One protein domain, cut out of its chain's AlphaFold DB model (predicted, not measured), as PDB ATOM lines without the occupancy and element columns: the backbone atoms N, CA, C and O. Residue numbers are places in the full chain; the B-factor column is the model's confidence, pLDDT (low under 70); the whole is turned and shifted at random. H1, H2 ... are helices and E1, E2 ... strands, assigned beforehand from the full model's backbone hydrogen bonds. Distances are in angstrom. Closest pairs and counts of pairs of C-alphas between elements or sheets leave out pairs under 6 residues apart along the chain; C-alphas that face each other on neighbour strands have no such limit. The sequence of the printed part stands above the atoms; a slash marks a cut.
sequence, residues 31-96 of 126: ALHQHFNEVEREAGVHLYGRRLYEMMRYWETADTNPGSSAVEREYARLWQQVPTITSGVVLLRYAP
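What this domain is: This is residues 31 to 96 of the 126 residues of the protein "RibD_C domain-containing protein" of Chloroflexi bacterium (UniProt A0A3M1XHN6). H1 and H3 lie side by side, H2 packs steeply on part of H3, and the short parallel ribbon E1 E2 lies towards one end, where residues 91 to 96 stick out as a tail after E2. The 66 printed residues, mostly helix, hold three named helices and two strands in the order H1, E1, H2, H3, E2. The whole is only just loose, close to compact, with a radius of gyration of the C-alphas of 13.4 A and spans of 43 by 22 by 18 A.

How they stand to each other: H1, residues 31 to 41, touches H3, residues 70 to 81, at a shallow tilt of 21 degrees, the same way; their closest C-alphas, Asn 37 and Tyr 75, are 5.4 A apart. E1, residues 46 to 49, and E2, residues 84 to 87, are parallel neighbours, with N 85 and O 46 within hydrogen-bond range at 2.8 A. H2, residues 50 to 60, touches residues 75 to 80 of H3 alone, at a steep tilt of 62 degrees, opposite ways; the closest C-alphas, Trp 59 and Ala 76, are 4.8 A apart. E1, H2, H3 and E2 form a strand-helix-strand unit, parallel strands joined through helices, with a right-handed crossover. Every O i to N i+4 pair is within hydrogen-bond range in H1, 4 of 7 in H2 and 7 of 8 in H3.

Where its parts are: H1 begins at C-alpha 31 (-17.059, -11.934, 36.545) and measures 15.7 A, H2 15.5 A and H3 17.2 A. E2 ends at C-alpha 87 (-15.560, -35.964, 17.344).

The domain as a whole: The printed part has no cut and no long link. The C-alphas farthest apart, of Pro 66 and Pro 96, are 45.9 A apart. The model's pLDDT is under 70 at residues 88 to 96.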
ATOM      1  N   ALA A  31     -15.625 -11.722  36.350       89.19
ATOM      2  CA  ALA A  31     -17.059 -11.934  36.545       89.19
ATOM      3  C   ALA A  31     -17.635 -12.890  35.490       89.19
ATOM      4  O   ALA A  31     -18.379 -13.819  35.819       89.19
ATOM      5  N   LEU A  32     -17.258 -12.705  34.225       88.38
ATOM      6  CA  LEU A  32     -17.638 -13.607  33.147       88.38
ATOM      7  C   LEU A  32     -17.024 -14.997  33.348       88.38
ATOM      8  O   LEU A  32     -17.688 -16.007  33.111       88.38
ATOM      9  N   HIS A  33     -15.790 -15.073  33.845       90.88
ATOM     10  CA  HIS A  33     -15.155 -16.348  34.160       90.88
ATOM     11  C   HIS A  33     -15.890 -17.095  35.281       90.88
ATOM     12  O   HIS A  33     -16.132 -18.294  35.161       90.88
ATOM     13  N   GLN A  34     -16.309 -16.397  36.342       92.94
ATOM     14  CA  GLN A  34     -17.110 -16.987  37.420       92.94
ATOM     15  C   GLN A  34     -18.437 -17.554  36.904       92.94
ATOM     16  O   GLN A  34     -18.818 -18.659  37.292       92.94
ATOM     17  N   HIS A  35     -19.102 -16.852  35.982       90.69
ATOM     18  CA  HIS A  35     -20.305 -17.369  35.330       90.69
ATOM     19  C   HIS A  35     -20.035 -18.694  34.598       90.69
ATOM     20  O   HIS A  35     -20.801 -19.648  34.738       90.69
ATOM     21  N   PHE A  36     -18.923 -18.799  33.865       91.25
ATOM     22  CA  PHE A  36     -18.548 -20.064  33.230       91.25
ATOM     23  C   PHE A  36     -18.205 -21.157  34.243       91.25
ATOM     24  O   PHE A  36     -18.583 -22.302  34.012       91.25
ATOM     25  N   ASN A  37     -17.587 -20.834  35.385       94.75
ATOM     26  CA  ASN A  37     -17.364 -21.810  36.458       94.75
ATOM     27  C   ASN A  37     -18.698 -22.374  36.978       94.75
ATOM     28  O   ASN A  37     -18.797 -23.569  37.248       94.75
ATOM     29  N   GLU A  38     -19.736 -21.545  37.111       93.69
ATOM     30  CA  GLU A  38     -21.072 -22.003  37.518       93.69
ATOM     31  C   GLU A  38     -21.695 -22.956  36.496       93.69
ATOM     32  O   GLU A  38     -22.216 -24.001  36.883       93.69
ATOM     33  N   VAL A  39     -21.589 -22.641  35.203       91.00
ATOM     34  CA  VAL A  39     -22.069 -23.518  34.123       91.00
ATOM     35  C   VAL A  39     -21.292 -24.836  34.100       91.00
ATOM     36  O   VAL A  39     -21.889 -25.906  33.977       91.00
ATOM     37  N   GLU A  40     -19.973 -24.771  34.259       94.31
ATOM     38  CA  GLU A  40     -19.083 -25.932  34.239       94.31
ATOM     39  C   GLU A  40     -19.367 -26.896  35.398       94.31
ATOM     40  O   GLU A  40     -19.324 -28.112  35.218       94.31
ATOM     41  N   ARG A  41     -19.756 -26.389  36.579       94.62
ATOM     42  CA  ARG A  41     -20.173 -27.236  37.717       94.62
ATOM     43  C   ARG A  41     -21.377 -28.123  37.402       94.62
ATOM     44  O   ARG A  41     -21.531 -29.175  38.020       94.62
ATOM     45  N   GLU A  42     -22.239 -27.707  36.480       92.56
ATOM     46  CA  GLU A  42     -23.401 -28.492  36.051       92.56
ATOM     47  C   GLU A  42     -23.080 -29.444  34.885       92.56
ATOM     48  O   GLU A  42     -23.912 -30.288  34.522       92.56
ATOM     49  N   ALA A  43     -21.892 -29.333  34.282       91.75
ATOM     50  CA  ALA A  43     -21.508 -30.116  33.119       91.75
ATOM     51  C   ALA A  43     -21.246 -31.584  33.493       91.75
ATOM     52  O   ALA A  43     -20.465 -31.916  34.377       91.75
ATOM     53  N   GLY A  44     -21.914 -32.498  32.784       93.00
ATOM     54  CA  GLY A  44     -21.707 -33.941  32.954       93.00
ATOM     55  C   GLY A  44     -20.816 -34.579  31.888       93.00
ATOM     56  O   GLY A  44     -20.286 -35.664  32.115       93.00
ATOM     57  N   VAL A  45     -20.702 -33.951  30.713       93.50
ATOM     58  CA  VAL A  45     -19.898 -34.397  29.563       93.50
ATOM     59  C   VAL A  45     -19.579 -33.183  28.691       93.50
ATOM     60  O   VAL A  45     -20.491 -32.424  28.358       93.50
ATOM     61  N   HIS A  46     -18.334 -33.059  28.235       93.44
ATOM     62  CA  HIS A  46     -17.969 -32.123  27.174       93.44
ATOM     63  C   HIS A  46     -18.067 -32.767  25.802       93.44
ATOM     64  O   HIS A  46     -17.671 -33.917  25.601       93.44
ATOM     65  N   LEU A  47     -18.547 -31.994  24.833       91.56
ATOM     66  CA  LEU A  47     -18.540 -32.373  23.431       91.56
ATOM     67  C   LEU A  47     -17.826 -31.292  22.630       91.56
ATOM     68  O   LEU A  47     -18.340 -30.184  22.483       91.56
ATOM     69  N   TYR A  48     -16.671 -31.638  22.073       90.50
ATOM     70  CA  TYR A  48     -15.872 -30.715  21.277       90.50
ATOM     71  C   TYR A  48     -15.596 -31.270  19.878       90.50
ATOM     72  O   TYR A  48     -15.432 -32.477  19.667       90.50
ATOM     73  N   GLY A  49     -15.520 -30.362  18.905       88.88
ATOM     74  CA  GLY A  49     -14.839 -30.643  17.642       88.88
ATOM     75  C   GLY A  49     -13.325 -30.706  17.853       88.88
ATOM     76  O   GLY A  49     -12.817 -30.187  18.846       88.88
ATOM     77  N   ARG A  50     -12.582 -31.302  16.910       89.19
ATOM     78  CA  ARG A  50     -11.120 -31.481  17.035       89.19
ATOM     79  C   ARG A  50     -10.368 -30.180  17.355       89.19
ATOM     80  O   ARG A  50      -9.632 -30.153  18.333       89.19
ATOM     81  N   ARG A  51     -10.586 -29.117  16.570       85.75
ATOM     82  CA  ARG A  51      -9.887 -27.827  16.725       85.75
ATOM     83  C   ARG A  51     -10.198 -27.148  18.064       85.75
ATOM     84  O   ARG A  51      -9.303 -26.636  18.720       85.75
ATOM     85  N   LEU A  52     -11.464 -27.183  18.485       86.38
ATOM     86  CA  LEU A  52     -11.871 -26.638  19.781       86.38
ATOM     87  C   LEU A  52     -11.252 -27.435  20.931       86.38
ATOM     88  O   LEU A  52     -10.761 -26.839  21.881       86.38
ATOM     89  N   TYR A  53     -11.230 -28.768  20.831       90.94
ATOM     90  CA  TYR A  53     -10.591 -29.590  21.853       90.94
ATOM     91  C   TYR A  53      -9.120 -29.210  22.023       90.94
ATOM     92  O   TYR A  53      -8.704 -28.994  23.151       90.94
ATOM     93  N   GLU A  54      -8.367 -29.055  20.929       90.12
ATOM     94  CA  GLU A  54      -6.954 -28.651  20.966       90.12
ATOM     95  C   GLU A  54      -6.730 -27.332  21.715       90.12
ATOM     96  O   GLU A  54      -5.806 -27.253  22.520       90.12
ATOM     97  N   MET A  55      -7.605 -26.341  21.523       87.94
ATOM     98  CA  MET A  55      -7.569 -25.088  22.284       87.94
ATOM     99  C   MET A  55      -7.886 -25.312  23.772       87.94
ATOM    100  O   MET A  55      -7.180 -24.812  24.645       87.94
ATOM    101  N   MET A  56      -8.913 -26.110  24.073       91.44
ATOM    102  CA  MET A  56      -9.342 -26.388  25.449       91.44
ATOM    103  C   MET A  56      -8.337 -27.232  26.245       91.44
ATOM    104  O   MET A  56      -8.409 -27.249  27.472       91.44
ATOM    105  N   ARG A  57      -7.354 -27.876  25.595       93.31
ATOM    106  CA  ARG A  57      -6.280 -28.619  26.284       93.31
ATOM    107  C   ARG A  57      -5.438 -27.755  27.219       93.31
ATOM    108  O   ARG A  57      -4.788 -28.300  28.102       93.31
ATOM    109  N   TYR A  58      -5.474 -26.430  27.074       92.19
ATOM    110  CA  TYR A  58      -4.901 -25.503  28.052       92.19
ATOM    111  C   TYR A  58      -5.335 -25.827  29.497       92.19
ATOM    112  O   TYR A  58      -4.520 -25.807  30.420       92.19
ATOM    113  N   TRP A  59      -6.598 -26.220  29.691       95.38
ATOM    114  CA  TRP A  59      -7.156 -26.526  31.009       95.38
ATOM    115  C   TRP A  59      -6.652 -27.849  31.609       95.38
ATOM    116  O   TRP A  59      -6.848 -28.080  32.800       95.38
ATOM    117  N   GLU A  60      -5.942 -28.692  30.842       95.38
ATOM    118  CA  GLU A  60      -5.317 -29.925  31.354       95.38
ATOM    119  C   GLU A  60      -4.261 -29.638  32.434       95.38
ATOM    120  O   GLU A  60      -3.989 -30.507  33.256       95.38
ATOM    121  N   THR A  61      -3.658 -28.441  32.441       96.19
ATOM    122  CA  THR A  61      -2.568 -28.087  33.371       96.19
ATOM    123  C   THR A  61      -2.728 -26.726  34.047       96.19
ATOM    124  O   THR A  61      -1.937 -26.383  34.931       96.19
ATOM    125  N   ALA A  62      -3.740 -25.936  33.675       95.19
ATOM    126  CA  ALA A  62      -3.898 -24.572  34.175       95.19
ATOM    127  C   ALA A  62      -4.163 -24.480  35.692       95.19
ATOM    128  O   ALA A  62      -3.919 -23.425  36.278       95.19
ATOM    129  N   ASP A  63      -4.586 -25.562  36.354       96.50
ATOM    130  CA  ASP A  63      -4.742 -25.629  37.813       96.50
ATOM    131  C   ASP A  63      -3.400 -25.595  38.567       96.50
ATOM    132  O   ASP A  63      -3.322 -25.045  39.669       96.50
ATOM    133  N   THR A  64      -2.340 -26.133  37.957       95.94
ATOM    134  CA  THR A  64      -0.981 -26.180  38.527       95.94
ATOM    135  C   THR A  64      -0.065 -25.071  38.016       95.94
ATOM    136  O   THR A  64       1.031 -24.882  38.545       95.94
ATOM    137  N   ASN A  65      -0.506 -24.302  37.019       95.00
ATOM    138  CA  ASN A  65       0.256 -23.183  36.483       95.00
ATOM    139  C   ASN A  65       0.365 -22.041  37.528       95.00
ATOM    140  O   ASN A  65      -0.659 -21.494  37.959       95.00
ATOM    141  N   PRO A  66       1.590 -21.629  37.921       92.62
ATOM    142  CA  PRO A  66       1.797 -20.534  38.870       92.62
ATOM    143  C   PRO A  66       1.226 -19.192  38.401       92.62
ATOM    144  O   PRO A  66       0.869 -18.362  39.234       92.62
ATOM    145  N   GLY A  67       1.143 -18.981  37.084       93.75
ATOM    146  CA  GLY A  67       0.632 -17.750  36.479       93.75
ATOM    147  C   GLY A  67      -0.893 -17.644  36.436       93.75
ATOM    148  O   GLY A  67      -1.398 -16.552  36.204       93.75
ATOM    149  N   SER A  68      -1.624 -18.736  36.676       93.75
ATOM    150  CA  SER A  68      -3.086 -18.716  36.644       93.75
ATOM    151  C   SER A  68      -3.659 -17.939  37.829       93.75
ATOM    152  O   SER A  68      -3.163 -18.009  38.960       93.75
ATOM    153  N   SER A  69      -4.757 -17.235  37.599       94.38
ATOM    154  CA  SER A  69      -5.588 -16.642  38.645       94.38
ATOM    155  C   SER A  69      -6.324 -17.717  39.462       94.38
ATOM    156  O   SER A  69      -6.310 -18.912  39.155       94.38
ATOM    157  N   ALA A  70      -6.972 -17.312  40.558       95.31
ATOM    158  CA  ALA A  70      -7.776 -18.238  41.356       95.31
ATOM    159  C   ALA A  70      -8.983 -18.788  40.572       95.31
ATOM    160  O   ALA A  70      -9.260 -19.984  40.673       95.31
ATOM    161  N   VAL A  71      -9.649 -17.941  39.776       95.06
ATOM    162  CA  VAL A  71     -10.838 -18.314  38.995       95.06
ATOM    163  C   VAL A  71     -10.499 -19.279  37.853       95.06
ATOM    164  O   VAL A  71     -11.212 -20.264  37.662       95.06
ATOM    165  N   GLU A  72      -9.354 -19.091  37.190       95.00
ATOM    166  CA  GLU A  72      -8.846 -20.010  36.160       95.00
ATOM    167  C   GLU A  72      -8.475 -21.374  36.752       95.00
ATOM    168  O   GLU A  72      -8.824 -22.417  36.199       95.00
ATOM    169  N   ARG A  73      -7.802 -21.391  37.913       97.06
ATOM    170  CA  ARG A  73      -7.461 -22.647  38.605       97.06
ATOM    171  C   ARG A  73      -8.687 -23.412  39.084       97.06
ATOM    172  O   ARG A  73      -8.625 -24.630  39.245       97.06
ATOM    173  N   GLU A  74      -9.767 -22.717  39.417       97.19
ATOM    174  CA  GLU A  74     -11.036 -23.367  39.735       97.19
ATOM    175  C   GLU A  74     -11.649 -23.982  38.477       97.19
ATOM    176  O   GLU A  74     -11.971 -25.170  38.493       97.19
ATOM    177  N   TYR A  75     -11.736 -23.221  37.385       95.81
ATOM    178  CA  TYR A  75     -12.278 -23.724  36.125       95.81
ATOM    179  C   TYR A  75     -11.519 -24.945  35.617       95.81
ATOM    180  O   TYR A  75     -12.146 -25.951  35.310       95.81
ATOM    181  N   ALA A  76     -10.182 -24.916  35.604       97.31
ATOM    182  CA  ALA A  76      -9.388 -26.079  35.207       97.31
ATOM    183  C   ALA A  76      -9.727 -27.320  36.037       97.31
ATOM    184  O   ALA A  76      -9.913 -28.400  35.483       97.31
ATOM    185  N   ARG A  77      -9.873 -27.173  37.358       97.81
ATOM    186  CA  ARG A  77     -10.243 -28.297  38.228       97.81
ATOM    187  C   ARG A  77     -11.639 -28.828  37.939       97.81
ATOM    188  O   ARG A  77     -11.835 -30.037  38.038       97.81
ATOM    189  N   LEU A  78     -12.596 -27.958  37.623       97.19
ATOM    190  CA  LEU A  78     -13.940 -28.370  37.214       97.19
ATOM    191  C   LEU A  78     -13.883 -29.101  35.870       97.19
ATOM    192  O   LEU A  78     -14.330 -30.241  35.774       97.19
ATOM    193  N   TRP A  79     -13.223 -28.501  34.884       96.88
ATOM    194  CA  TRP A  79     -13.094 -29.033  33.533       96.88
ATOM    195  C   TRP A  79     -12.426 -30.412  33.497       96.88
ATOM    196  O   TRP A  79     -12.912 -31.326  32.832       96.88
ATOM    197  N   GLN A  80     -11.355 -30.607  34.273       96.75
ATOM    198  CA  GLN A  80     -10.630 -31.881  34.378       96.75
ATOM    199  C   GLN A  80     -11.477 -33.025  34.963       96.75
ATOM    200  O   GLN A  80     -11.190 -34.195  34.703       96.75
ATOM    201  N   GLN A  81     -12.507 -32.718  35.757       96.75
ATOM    202  CA  GLN A  81     -13.402 -33.725  36.344       96.75
ATOM    203  C   GLN A  81     -14.480 -34.200  35.364       96.75
ATOM    204  O   GLN A  81     -15.108 -35.237  35.597       96.75
ATOM    205  N   VAL A  82     -14.697 -33.468  34.271       95.25
ATOM    206  CA  VAL A  82     -15.765 -33.748  33.317       95.25
ATOM    207  C   VAL A  82     -15.212 -34.541  32.125       95.25
ATOM    208  O   VAL A  82     -14.275 -34.110  31.446       95.25
ATOM    209  N   PRO A  83     -15.785 -35.716  31.809       93.62
ATOM    210  CA  PRO A  83     -15.332 -36.510  30.675       93.62
ATOM    211  C   PRO A  83     -15.557 -35.761  29.358       93.62
ATOM    212  O   PRO A  83     -16.641 -35.240  29.093       93.62
ATOM    213  N   THR A  84     -14.541 -35.768  28.495       92.62
ATOM    214  CA  THR A  84     -14.574 -35.080  27.200       92.62
ATOM    215  C   THR A  84     -14.681 -36.067  26.042       92.62
ATOM    216  O   THR A  84     -13.881 -36.993  25.912       92.62
ATOM    217  N   ILE A  85     -15.652 -35.841  25.158       90.94
ATOM    218  CA  ILE A  85     -15.816 -36.554  23.891       90.94
ATOM    219  C   ILE A  85     -15.378 -35.624  22.762       90.94
ATOM    220  O   ILE A  85     -15.939 -34.546  22.570       90.94
ATOM    221  N   THR A  86     -14.394 -36.064  21.979       86.31
ATOM    222  CA  THR A  86     -13.968 -35.355  20.766       86.31
ATOM    223  C   THR A  86     -14.462 -36.101  19.538       86.31
ATOM    224  O   THR A  86     -14.156 -37.281  19.372       86.31
ATOM    225  N   SER A  87     -15.189 -35.419  18.654       75.31
ATOM    226  CA  SER A  87     -15.560 -35.964  17.344       75.31
ATOM    227  C   SER A  87     -14.925 -35.150  16.220       75.31
ATOM    228  O   SER A  87     -14.787 -33.931  16.316       75.31
ATOM    229  N   GLY A  88     -14.560 -35.823  15.126       65.06
ATOM    230  CA  GLY A  88     -14.172 -35.147  13.883       65.06
ATOM    231  C   GLY A  88     -15.362 -34.474  13.187       65.06
ATOM    232  O   GLY A  88     -15.184 -33.461  12.522       65.06
ATOM    233  N   VAL A  89     -16.574 -35.008  13.377       59.28
ATOM    234  CA  VAL A  89     -17.832 -34.468  12.839       59.28
ATOM    235  C   VAL A  89     -18.931 -34.643  13.886       59.28
ATOM    236  O   VAL A  89     -19.244 -35.764  14.289       59.28
ATOM    237  N   VAL A  90     -19.540 -33.545  14.325       58.72
ATOM    238  CA  VAL A  90     -20.775 -33.578  15.121       58.72
ATOM    239  C   VAL A  90     -21.922 -33.179  14.196       58.72
ATOM    240  O   VAL A  90     -22.014 -32.029  13.777       58.72
ATOM    241  N   LEU A  91     -22.794 -34.128  13.849       52.81
ATOM    242  CA  LEU A  91     -24.011 -33.847  13.084       52.81
ATOM    243  C   LEU A  91     -25.134 -33.454  14.044       52.81
ATOM    244  O   LEU A  91     -25.836 -34.308  14.584       52.81
ATOM    245  N   LEU A  92     -25.317 -32.150  14.240       56.19
ATOM    246  CA  LEU A  92     -26.522 -31.622  14.868       56.19
ATOM    247  C   LEU A  92     -27.595 -31.476  13.791       56.19
ATOM    248  O   LEU A  92     -27.497 -30.639  12.896       56.19
ATOM    249  N   ARG A  93     -28.634 -32.312  13.857       46.56
ATOM    250  CA  ARG A  93     -29.807 -32.158  12.996       46.56
ATOM    251  C   ARG A  93     -30.655 -31.018  13.564       46.56
ATOM    252  O   ARG A  93     -31.518 -31.242  14.407       46.56
ATOM    253  N   TYR A  94     -30.366 -29.791  13.135       48.62
ATOM    254  CA  TYR A  94     -31.188 -28.630  13.456       48.62
ATOM    255  C   TYR A  94     -32.514 -28.736  12.698       48.62
ATOM    256  O   TYR A  94     -32.548 -28.665  11.470       48.62
ATOM    257  N   ALA A  95     -33.605 -28.947  13.429       51.16
ATOM    258  CA  ALA A  95     -34.937 -28.673  12.921       51.16
ATOM    259  C   ALA A  95     -35.240 -27.218  13.295       51.16
ATOM    260  O   ALA A  95     -35.440 -26.957  14.485       51.16
ATOM    261  N   PRO A  96     -35.222 -26.264  12.344       49.78
ATOM    262  CA  PRO A  96     -35.628 -24.909  12.666       49.78
ATOM    263  C   PRO A  96     -37.040 -24.950  13.259       49.78
ATOM    264  O   PRO A  96     -37.877 -25.720  12.766       49.78
TER     265      PRO A  96